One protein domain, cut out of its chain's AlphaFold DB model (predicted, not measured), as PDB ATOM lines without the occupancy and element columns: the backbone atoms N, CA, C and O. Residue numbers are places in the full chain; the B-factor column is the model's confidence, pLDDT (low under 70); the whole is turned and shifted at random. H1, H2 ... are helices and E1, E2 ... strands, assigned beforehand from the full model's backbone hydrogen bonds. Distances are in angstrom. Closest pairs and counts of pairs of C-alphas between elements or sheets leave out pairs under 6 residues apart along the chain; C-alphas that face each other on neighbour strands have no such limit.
ATOM      1  N   LEU A   8     142.936  97.826 137.416       43.53
ATOM      2  CA  LEU A   8     142.960  98.080 135.980       43.53
ATOM      3  C   LEU A   8     142.691  96.767 135.260       43.53
ATOM      4  O   LEU A   8     143.414  95.790 135.446       43.53
ATOM      5  N   ASN A   9     141.629  96.729 134.461       50.84
ATOM      6  CA  ASN A   9     141.217  95.495 133.811       50.84
ATOM      7  C   ASN A   9     140.678  95.794 132.414       50.84
ATOM      8  O   ASN A   9     139.682  96.492 132.268       50.84
ATOM      9  N   ALA A  10     141.317  95.245 131.380       40.03
ATOM     10  CA  ALA A  10     140.913  95.475 129.989       40.03
ATOM     11  C   ALA A  10     139.979  94.399 129.416       40.03
ATOM     12  O   ALA A  10     139.379  94.615 128.369       40.03
ATOM     13  N   ASN A  11     139.823  93.254 130.092       35.44
ATOM     14  CA  ASN A  11     139.118  92.080 129.550       35.44
ATOM     15  C   ASN A  11     138.144  91.416 130.537       35.44
ATOM     16  O   ASN A  11     137.774  90.257 130.356       35.44
ATOM     17  N   PHE A  12     137.732  92.120 131.589       44.78
ATOM     18  CA  PHE A  12     136.958  91.519 132.672       44.78
ATOM     19  C   PHE A  12     135.521  92.043 132.711       44.78
ATOM     20  O   PHE A  12     135.307  93.249 132.587       44.78
ATOM     21  N   SER A  13     134.553  91.150 132.921       38.84
ATOM     22  CA  SER A  13     133.138  91.459 133.164       38.84
ATOM     23  C   SER A  13     132.737  90.923 134.538       38.84
ATOM     24  O   SER A  13     132.847  89.718 134.772       38.84
ATOM     25  N   LEU A  14     132.275  91.793 135.438       47.16
ATOM     26  CA  LEU A  14     131.668  91.362 136.698       47.16
ATOM     27  C   LEU A  14     130.295  90.718 136.430       47.16
ATOM     28  O   LEU A  14     129.599  91.152 135.510       47.16
ATOM     29  N   PRO A  15     129.881  89.703 137.209       40.38
ATOM     30  CA  PRO A  15     128.494  89.259 137.206       40.38
ATOM     31  C   PRO A  15     127.603  90.406 137.695       40.38
ATOM     32  O   PRO A  15     127.813  90.912 138.795       40.38
ATOM     33  N   GLU A  16     126.614  90.810 136.898       37.03
ATOM     34  CA  GLU A  16     125.561  91.721 137.354       37.03
ATOM     35  C   GLU A  16     124.780  91.031 138.484       37.03
ATOM     36  O   GLU A  16     124.073  90.047 138.261       37.03
ATOM     37  N   GLY A  17     124.962  91.505 139.713       39.78
ATOM     38  CA  GLY A  17     124.249  91.025 140.887       39.78
ATOM     39  C   GLY A  17     123.754  92.203 141.708       39.78
ATOM     40  O   GLY A  17     124.540  92.855 142.384       39.78
ATOM     41  N   GLU A  18     122.446  92.456 141.671       38.19
ATOM     42  CA  GLU A  18     121.777  93.332 142.634       38.19
ATOM     43  C   GLU A  18     121.786  92.633 144.007       38.19
ATOM     44  O   GLU A  18     120.951  91.766 144.281       38.19
ATOM     45  N   GLY A  19     122.754  92.949 144.873       33.59
ATOM     46  CA  GLY A  19     122.760  92.380 146.220       33.59
ATOM     47  C   GLY A  19     123.972  92.669 147.103       33.59
ATOM     48  O   GLY A  19     124.886  91.858 147.182       33.59
ATOM     49  N   GLY A  20     123.884  93.738 147.900       39.16
ATOM     50  CA  GLY A  20     124.348  93.781 149.298       39.16
ATOM     51  C   GLY A  20     125.838  93.991 149.600       39.16
ATOM     52  O   GLY A  20     126.144  94.392 150.721       39.16
ATOM     53  N   GLU A  21     126.742  93.776 148.651       51.56
ATOM     54  CA  GLU A  21     128.141  94.219 148.734       51.56
ATOM     55  C   GLU A  21     128.298  95.515 147.930       51.56
ATOM     56  O   GLU A  21     127.562  95.736 146.971       51.56
ATOM     57  N   GLU A  22     129.180  96.414 148.371       58.44
ATOM     58  CA  GLU A  22     129.361  97.739 147.770       58.44
ATOM     59  C   GLU A  22     129.496  97.625 146.241       58.44
ATOM     60  O   GLU A  22     130.413  96.962 145.752       58.44
ATOM     61  N   GLU A  23     128.544  98.196 145.489       67.88
ATOM     62  CA  GLU A  23     128.443  97.955 144.047       67.88
ATOM     63  C   GLU A  23     129.737  98.387 143.354       67.88
ATOM     64  O   GLU A  23     130.072  99.570 143.261       67.88
ATOM     65  N   THR A  24     130.490  97.396 142.882       81.44
ATOM     66  CA  THR A  24     131.707  97.643 142.123       81.44
ATOM     67  C   THR A  24     131.310  98.155 140.747       81.44
ATOM     68  O   THR A  24     130.642  97.470 139.973       81.44
ATOM     69  N   ARG A  25     131.741  99.372 140.427       85.31
ATOM     70  CA  ARG A  25     131.414 100.072 139.184       85.31
ATOM     71  C   ARG A  25     132.626 100.152 138.276       85.31
ATOM     72  O   ARG A  25     133.747 100.401 138.716       85.31
ATOM     73  N   LYS A  26     132.375  99.974 136.982       90.50
ATOM     74  CA  LYS A  26     133.335 100.248 135.913       90.50
ATOM     75  C   LYS A  26     133.389 101.754 135.658       90.50
ATOM     76  O   LYS A  26     132.343 102.376 135.493       90.50
ATOM     77  N   VAL A  27     134.592 102.321 135.606       92.12
ATOM     78  CA  VAL A  27     134.820 103.761 135.427       92.12
ATOM     79  C   VAL A  27     135.978 103.995 134.461       92.12
ATOM     80  O   VAL A  27     137.052 103.412 134.605       92.12
ATOM     81  N   THR A  28     135.757 104.835 133.454       93.88
ATOM     82  CA  THR A  28     136.805 105.283 132.522       93.88
ATOM     83  C   THR A  28     137.732 106.311 133.177       93.88
ATOM     84  O   THR A  28     137.385 106.925 134.186       93.88
ATOM     85  N   PHE A  29     138.911 106.551 132.596       93.12
ATOM     86  CA  PHE A  29     139.823 107.584 133.104       93.12
ATOM     87  C   PHE A  29     139.192 108.981 133.126       93.12
ATOM     88  O   PHE A  29     139.357 109.707 134.106       93.12
ATOM     89  N   ASP A  30     138.436 109.339 132.084       93.38
ATOM     90  CA  ASP A  30     137.760 110.637 131.993       93.38
ATOM     91  C   ASP A  30     136.652 110.776 133.045       93.38
ATOM     92  O   ASP A  30     136.526 111.823 133.679       93.38
ATOM     93  N   GLU A  31     135.870 109.717 133.278       93.38
ATOM     94  CA  GLU A  31     134.854 109.711 134.333       93.38
ATOM     95  C   GLU A  31     135.488 109.810 135.723       93.38
ATOM     96  O   GLU A  31     135.024 110.599 136.543       93.38
ATOM     97  N   LEU A  32     136.556 109.051 135.990       92.81
ATOM     98  CA  LEU A  32     137.273 109.099 137.266       92.81
ATOM     99  C   LEU A  32     137.847 110.502 137.516       92.81
ATOM    100  O   LEU A  32     137.700 111.052 138.611       92.81
ATOM    101  N   GLN A  33     138.443 111.109 136.490       94.38
ATOM    102  CA  GLN A  33     138.953 112.475 136.546       94.38
ATOM    103  C   GLN A  33     137.829 113.483 136.816       94.38
ATOM    104  O   GLN A  33     137.939 114.279 137.741       94.38
ATOM    105  N   LEU A  34     136.720 113.413 136.076       94.62
ATOM    106  CA  LEU A  34     135.578 114.310 136.263       94.62
ATOM    107  C   LEU A  34     134.988 114.202 137.676       94.62
ATOM    108  O   LEU A  34     134.654 115.210 138.296       94.62
ATOM    109  N   LEU A  35     134.833 112.980 138.185       91.81
ATOM    110  CA  LEU A  35     134.263 112.738 139.508       91.81
ATOM    111  C   LEU A  35     135.174 113.241 140.616       91.81
ATOM    112  O   LEU A  35     134.686 113.820 141.580       91.81
ATOM    113  N   THR A  36     136.480 113.046 140.482       92.19
ATOM    114  CA  THR A  36     137.425 113.556 141.472       92.19
ATOM    115  C   THR A  36     137.506 115.079 141.426       92.19
ATOM    116  O   THR A  36     137.314 115.706 142.464       92.19
ATOM    117  N   ASP A  37     137.640 115.686 140.244       93.81
ATOM    118  CA  ASP A  37     137.717 117.145 140.073       93.81
ATOM    119  C   ASP A  37     136.473 117.885 140.595       93.81
ATOM    120  O   ASP A  37     136.589 118.977 141.145       93.81
ATOM    121  N   ASN A  38     135.281 117.293 140.475       93.44
ATOM    122  CA  ASN A  38     134.041 117.902 140.970       93.44
ATOM    123  C   ASN A  38     133.909 117.904 142.502       93.44
ATOM    124  O   ASN A  38     133.026 118.583 143.029       93.44
ATOM    125  N   ASN A  39     134.738 117.138 143.211       90.69
ATOM    126  CA  ASN A  39     134.616 116.932 144.653       90.69
ATOM    127  C   ASN A  39     135.834 117.413 145.456       90.69
ATOM    128  O   ASN A  39     135.852 117.270 146.678       90.69
ATOM    129  N   VAL A  40     136.823 118.009 144.790       93.00
ATOM    130  CA  VAL A  40     138.009 118.612 145.413       93.00
ATOM    131  C   VAL A  40     137.998 120.129 145.214       93.00
ATOM    132  O   VAL A  40     137.475 120.637 144.221       93.00
ATOM    133  N   LYS A  41     138.572 120.889 146.152       91.56
ATOM    134  CA  LYS A  41     138.695 122.352 146.043       91.56
ATOM    135  C   LYS A  41     139.715 122.761 144.981       91.56
ATOM    136  O   LYS A  41     139.537 123.795 144.336       91.56
ATOM    137  N   SER A  42     140.765 121.956 144.811       91.88
ATOM    138  CA  SER A  42     141.870 122.200 143.878       91.88
ATOM    139  C   SER A  42     142.013 121.026 142.902       91.88
ATOM    140  O   SER A  42     142.800 120.113 143.156       91.88
ATOM    141  N   PRO A  43     141.264 121.030 141.781       92.44
ATOM    142  CA  PRO A  43     141.346 119.994 140.753       92.44
ATOM    143  C   PRO A  43     142.768 119.790 140.222       92.44
ATOM    144  O   PRO A  43     143.520 120.755 140.048       92.44
ATOM    145  N   MET A  44     143.114 118.543 139.902       91.94
ATOM    146  CA  MET A  44     144.421 118.160 139.355       91.94
ATOM    147  C   MET A  44     144.227 117.526 137.971       91.94
ATOM    148  O   MET A  44     144.106 116.302 137.867       91.94
ATOM    149  N   PRO A  45     144.189 118.329 136.888       93.44
ATOM    150  CA  PRO A  45     143.864 117.826 135.559       93.44
ATOM    151  C   PRO A  45     144.830 116.734 135.094       93.44
ATOM    152  O   PRO A  45     146.047 116.881 135.209       93.44
ATOM    153  N   LYS A  46     144.277 115.673 134.493       93.81
ATOM    154  CA  LYS A  46     145.013 114.500 133.985       93.81
ATOM    155  C   LYS A  46     145.805 113.731 135.051       93.81
ATOM    156  O   LYS A  46     146.695 112.962 134.693       93.81
ATOM    157  N   PHE A  47     145.501 113.909 136.338       93.94
ATOM    158  CA  PHE A  47     146.210 113.217 137.410       93.94
ATOM    159  C   PHE A  47     146.169 111.698 137.226       93.94
ATOM    160  O   PHE A  47     147.217 111.062 137.215       93.94
ATOM    161  N   TRP A  48     144.978 111.123 137.035       93.12
ATOM    162  CA  TRP A  48     144.816 109.667 137.023       93.12
ATOM    163  C   TRP A  48     145.509 108.999 135.849       93.12
ATOM    164  O   TRP A  48     146.182 107.990 136.044       93.12
ATOM    165  N   ILE A  49     145.390 109.570 134.647       93.12
ATOM    166  CA  ILE A  49     146.064 108.996 133.485       93.12
ATOM    167  C   ILE A  49     147.584 109.095 133.627       93.12
ATOM    168  O   ILE A  49     148.257 108.084 133.481       93.12
ATOM    169  N   ASN A  50     148.118 110.250 134.043       94.44
ATOM    170  CA  ASN A  50     149.560 110.410 134.250       94.44
ATOM    171  C   ASN A  50     150.080 109.474 135.354       94.44
ATOM    172  O   ASN A  50     151.162 108.904 135.230       94.44
ATOM    173  N   TYR A  51     149.319 109.318 136.442       93.06
ATOM    174  CA  TYR A  51     149.669 108.435 137.551       93.06
ATOM    175  C   TYR A  51     149.743 106.979 137.090       93.06
ATOM    176  O   TYR A  51     150.749 106.313 137.324       93.06
ATOM    177  N   VAL A  52     148.711 106.499 136.392       93.25
ATOM    178  CA  VAL A  52     148.686 105.120 135.906       93.25
ATOM    179  C   VAL A  52     149.739 104.906 134.817       93.25
ATOM    180  O   VAL A  52     150.471 103.928 134.898       93.25
ATOM    181  N   GLU A  53     149.918 105.824 133.866       93.31
ATOM    182  CA  GLU A  53     151.002 105.742 132.871       93.31
ATOM    183  C   GLU A  53     152.386 105.638 133.530       93.31
ATOM    184  O   GLU A  53     153.198 104.815 133.111       93.31
ATOM    185  N   SER A  54     152.627 106.385 134.614       93.69
ATOM    186  CA  SER A  54     153.891 106.328 135.366       93.69
ATOM    187  C   SER A  54     154.138 104.956 136.006       93.69
ATOM    188  O   SER A  54     155.278 104.510 136.092       93.69
ATOM    189  N   ILE A  55     153.082 104.246 136.427       92.94
ATOM    190  CA  ILE A  55     153.204 102.879 136.966       92.94
ATOM    191  C   ILE A  55     153.701 101.908 135.882       92.94
ATOM    192  O   ILE A  55     154.462 100.987 136.182       92.94
ATOM    193  N   PHE A  56     153.306 102.116 134.622       93.38
ATOM    194  CA  PHE A  56     153.640 101.233 133.500       93.38
ATOM    195  C   PHE A  56     154.884 101.660 132.702       93.38
ATOM    196  O   PHE A  56     155.263 100.934 131.782       93.38
ATOM    197  N   GLU A  57     155.554 102.764 133.056       90.94
ATOM    198  CA  GLU A  57     156.676 103.357 132.300       90.94
ATOM    199  C   GLU A  57     157.806 102.357 131.985       90.94
ATOM    200  O   GLU A  57     158.387 102.381 130.903       90.94
ATOM    201  N   ASN A  58     158.075 101.421 132.902       88.50
ATOM    202  CA  ASN A  58     159.127 100.406 132.759       88.50
ATOM    203  C   ASN A  58     158.625  99.065 132.195       88.50
ATOM    204  O   ASN A  58     159.275  98.031 132.358       88.50
ATOM    205  N   THR A  59     157.460  99.055 131.551       92.50
ATOM    206  CA  THR A  59     156.847  97.850 130.981       92.50
ATOM    207  C   THR A  59     156.646  97.990 129.473       92.50
ATOM    208  O   THR A  59     156.739  99.072 128.904       92.50
ATOM    209  N   ASN A  60     156.347  96.881 128.799       92.06
ATOM    210  CA  ASN A  60     155.961  96.877 127.384       92.06
ATOM    211  C   ASN A  60     154.443  97.046 127.171       92.06
ATOM    212  O   ASN A  60     153.951  96.825 126.063       92.06
ATOM    213  N   VAL A  61     153.693  97.388 128.222       93.31
ATOM    214  CA  VAL A  61     152.237  97.526 128.176       93.31
ATOM    215  C   VAL A  61     151.875  98.941 127.751       93.31
ATOM    216  O   VAL A  61     152.299  99.917 128.360       93.31
ATOM    217  N   THR A  62     151.054  99.053 126.712       91.56
ATOM    218  CA  THR A  62     150.483 100.331 126.277       91.56
ATOM    219  C   THR A  62     149.063 100.463 126.805       91.56
ATOM    220  O   THR A  62     148.240  99.570 126.575       91.56
ATOM    221  N   LEU A  63     148.788 101.567 127.496       91.31
ATOM    222  CA  LEU A  63     147.450 101.958 127.933       91.31
ATOM    223  C   LEU A  63     146.732 102.710 126.808       91.31
ATOM    224  O   LEU A  63     147.347 103.495 126.089       91.31
ATOM    225  N   ASP A  64     145.438 102.463 126.662       90.94
ATOM    226  CA  ASP A  64     144.551 103.180 125.754       90.94
ATOM    227  C   ASP A  64     143.380 103.758 126.565       90.94
ATOM    228  O   ASP A  64     142.424 103.039 126.870       90.94
ATOM    229  N   PRO A  65     143.426 105.059 126.909       88.19
ATOM    230  CA  PRO A  65     142.398 105.712 127.717       88.19
ATOM    231  C   PRO A  65     140.985 105.641 127.129       88.19
ATOM    232  O   PRO A  65     140.020 105.847 127.861       88.19
ATOM    233  N   ALA A  66     140.846 105.373 125.824       88.19
ATOM    234  CA  ALA A  66     139.547 105.263 125.171       88.19
ATOM    235  C   ALA A  66     138.848 103.921 125.442       88.19
ATOM    236  O   ALA A  66     137.626 103.833 125.301       88.19
ATOM    237  N   VAL A  67     139.600 102.876 125.802       88.94
ATOM    238  CA  VAL A  67     139.058 101.524 126.024       88.94
ATOM    239  C   VAL A  67     139.366 100.962 127.404       88.94
ATOM    240  O   VAL A  67     138.602 100.125 127.880       88.94
ATOM    241  N   ASP A  68     140.447 101.400 128.046       91.19
ATOM    242  CA  ASP A  68     140.835 100.957 129.379       91.19
ATOM    243  C   ASP A  68     139.978 101.620 130.462       91.19
ATOM    244  O   ASP A  68     139.593 102.789 130.383       91.19
ATOM    245  N   PHE A  69     139.686 100.849 131.504       91.56
ATOM    246  CA  PHE A  69     138.839 101.259 132.616       91.56
ATOM    247  C   PHE A  69     139.316 100.642 133.929       91.56
ATOM    248  O   PHE A  69     140.100  99.688 133.958       91.56
ATOM    249  N   LEU A  70     138.806 101.199 135.021       90.94
ATOM    250  CA  LEU A  70     139.060 100.758 136.381       90.94
ATOM    251  C   LEU A  70     137.762 100.261 137.008       90.94
ATOM    252  O   LEU A  70     136.678 100.776 136.718       90.94
ATOM    253  N   TYR A  71     137.882  99.267 137.878       89.25
ATOM    254  CA  TYR A  71     136.828  98.914 138.817       89.25
ATOM    255  C   TYR A  71     137.082  99.612 140.148       89.25
ATOM    256  O   TYR A  71     138.217  99.648 140.617       89.25
ATOM    257  N   THR A  72     136.032 100.184 140.726       88.00
ATOM    258  CA  THR A  72     136.093 100.878 142.017       88.00
ATOM    259  C   THR A  72     134.757 100.766 142.736       88.00
ATOM    260  O   THR A  72     133.718 100.612 142.092       88.00
ATOM    261  N   THR A  73     134.771 100.895 144.056       88.62
ATOM    262  CA  THR A  73     133.565 101.071 144.875       88.62
ATOM    263  C   THR A  73     133.346 102.537 145.253       88.62
ATOM    264  O   THR A  73     134.212 103.392 145.038       88.62
ATOM    265  N   GLU A  74     132.184 102.849 145.826       85.81
ATOM    266  CA  GLU A  74     131.885 104.193 146.334       85.81
ATOM    267  C   GLU A  74     132.811 104.594 147.501       85.81
ATOM    268  O   GLU A  74     133.284 105.730 147.535       85.81
ATOM    269  N   THR A  75     133.163 103.678 148.411       88.00
ATOM    270  CA  THR A  75     134.159 103.943 149.466       88.00
ATOM    271  C   THR A  75     135.542 104.228 148.886       88.00
ATOM    272  O   THR A  75     136.210 105.158 149.334       88.00
ATOM    273  N   GLU A  76     135.983 103.475 147.877       88.75
ATOM    274  CA  GLU A  76     137.283 103.705 147.231       88.75
ATOM    275  C   GLU A  76     137.322 105.052 146.500       88.75
ATOM    276  O   GLU A  76     138.292 105.801 146.636       88.75
ATOM    277  N   MET A  77     136.237 105.420 145.811       89.31
ATOM    278  CA  MET A  77     136.052 106.766 145.254       89.31
ATOM    279  C   MET A  77     136.136 107.841 146.341       89.31
ATOM    280  O   MET A  77     136.869 108.827 146.201       89.31
ATOM    281  N   GLY A  78     135.449 107.595 147.459       90.38
ATOM    282  CA  GLY A  78     135.464 108.409 148.668       90.38
ATOM    283  C   GLY A  78     136.835 108.505 149.355       90.38
ATOM    284  O   GLY A  78     137.090 109.409 150.148       90.38
ATOM    285  N   TYR A  79     137.760 107.603 149.060       91.19
ATOM    286  CA  TYR A  79     139.139 107.707 149.514       91.19
ATOM    287  C   TYR A  79     139.980 108.505 148.512       91.19
ATOM    288  O   TYR A  79     140.661 109.461 148.894       91.19
ATOM    289  N   MET A  80     139.872 108.176 147.222       91.62
ATOM    290  CA  MET A  80     140.641 108.792 146.137       91.62
ATOM    291  C   MET A  80     140.507 110.320 146.102       91.62
ATOM    292  O   MET A  80     141.516 111.021 146.026       91.62
ATOM    293  N   TRP A  81     139.291 110.856 146.231       90.12
ATOM    294  CA  TRP A  81     139.079 112.310 146.235       90.12
ATOM    295  C   TRP A  81     139.689 113.018 147.469       90.12
ATOM    296  O   TRP A  81     140.182 114.133 147.362       90.12
ATOM    297  N   SER A  82     139.756 112.357 148.630       92.19
ATOM    298  CA  SER A  82     140.261 112.915 149.887       92.19
ATOM    299  C   SER A  82     141.780 112.902 149.888       92.19
ATOM    300  O   SER A  82     142.410 113.828 150.387       92.19
ATOM    301  N   VAL A  83     142.370 111.870 149.277       92.44
ATOM    302  CA  VAL A  83     143.803 111.823 148.995       92.44
ATOM    303  C   VAL A  83     144.196 112.944 148.038       92.44
ATOM    304  O   VAL A  83     145.161 113.647 148.320       92.44
ATOM    305  N   LEU A  84     143.449 113.158 146.951       93.19
ATOM    306  CA  LEU A  84     143.724 114.252 146.015       93.19
ATOM    307  C   LEU A  84     143.592 115.628 146.665       93.19
ATOM    308  O   LEU A  84     144.494 116.450 146.516       93.19
ATOM    309  N   GLU A  85     142.525 115.856 147.433       92.94
ATOM    310  CA  GLU A  85     142.347 117.084 148.207       92.94
ATOM    311  C   GLU A  85     143.548 117.319 149.130       92.94
ATOM    312  O   GLU A  85     144.181 118.372 149.071       92.94
ATOM    313  N   TYR A  86     143.927 116.306 149.915       93.00
ATOM    314  CA  TYR A  86     145.050 116.395 150.843       93.00
ATOM    315  C   TYR A  86     146.368 116.705 150.127       93.00
ATOM    316  O   TYR A  86     147.069 117.637 150.521       93.00
ATOM    317  N   ILE A  87     146.686 115.965 149.060       92.44
ATOM    318  CA  ILE A  87     147.907 116.156 148.265       92.44
ATOM    319  C   ILE A  87     147.942 117.560 147.656       92.44
ATOM    320  O   ILE A  87     148.999 118.185 147.659       92.44
ATOM    321  N   SER A  88     146.805 118.071 147.176       91.38
ATOM    322  CA  SER A  88     146.717 119.408 146.575       91.38
ATOM    323  C   SER A  88     146.987 120.546 147.571       91.38
ATOM    324  O   SER A  88     147.419 121.625 147.168       91.38
ATOM    325  N   GLU A  89     146.750 120.307 148.864       92.50
ATOM    326  CA  GLU A  89     146.957 121.278 149.944       92.50
ATOM    327  C   GLU A  89     148.357 121.182 150.586       92.50
ATOM    328  O   GLU A  89     148.777 122.120 151.269       92.50
ATOM    329  N   GLN A  90     149.091 120.078 150.390       94.25
ATOM    330  CA  GLN A  90     150.414 119.874 150.993       94.25
ATOM    331  C   GLN A  90     151.551 120.519 150.189       94.25
ATOM    332  O   GLN A  90     151.506 120.641 148.964       94.25
TER     333      GLN A  90
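What this domain is: This is residues 8 to 90 of the 288 residues of an uncharacterized protein of Rhynchophorus ferrugineus (UniProt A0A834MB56). Helix H1 bridges two other helices, H2 near its first residue and the longer H3 near its end, and a small two-strand ribbon, E1 with E2, leads into H1 and H3. Residues 8 to 24 make a wide loop, and residues 54 to 60 stick out. The printed part has 83 residues, with three named helices and two named strands in the order E1, H1, H2, E2, H3 along the chain, mostly helix by class, and the sheet E1 - E2 is antiparallel; the whole is only just compact, close to loose, with a radius of gyration of the C-alphas of 14.0 A, and flat, with spans of 40 by 35 by 18 A.

How they stand to each other: E1, residues 25 to 28, is antiparallel to E2, residues 69 to 72, at 144 degrees; N 27 and O 70 are 2.8 A apart, within hydrogen-bond range. H1, residues 29 to 37, touches H2, residues 47 to 56, at a steep tilt of 47 degrees, opposite ways; the closest C-alphas, of Phe 29 and Ile 49, are 6.4 A apart. H3, residues 74 to 89, touches H1 with residues 77 to 84 alone, at a steep tilt of 63 degrees, the same way; the closest C-alphas, of Thr 36 and Trp 81, are 5.2 A apart. H2 and H3 are apart. Every O i to N i+4 pair is within hydrogen-bond range in H1 and H2, and 11 of 12 in H3.

Where its parts are: E1 spans 10.0 A from C-alpha 25 at (131.414, 100.072, 139.184), H1 12.0 A, H2 14.6 A, E2 9.8 A, and H3 23.1 A to C-alpha 89 at (146.957, 121.278, 149.944).

The domain as a whole: The C-alphas farthest apart, of Gly 17 and Gln 90, are 40.2 A apart. The printed part has no cut; the link from H2 to E2 is long. Residues 8 to 23 have pLDDT under 70.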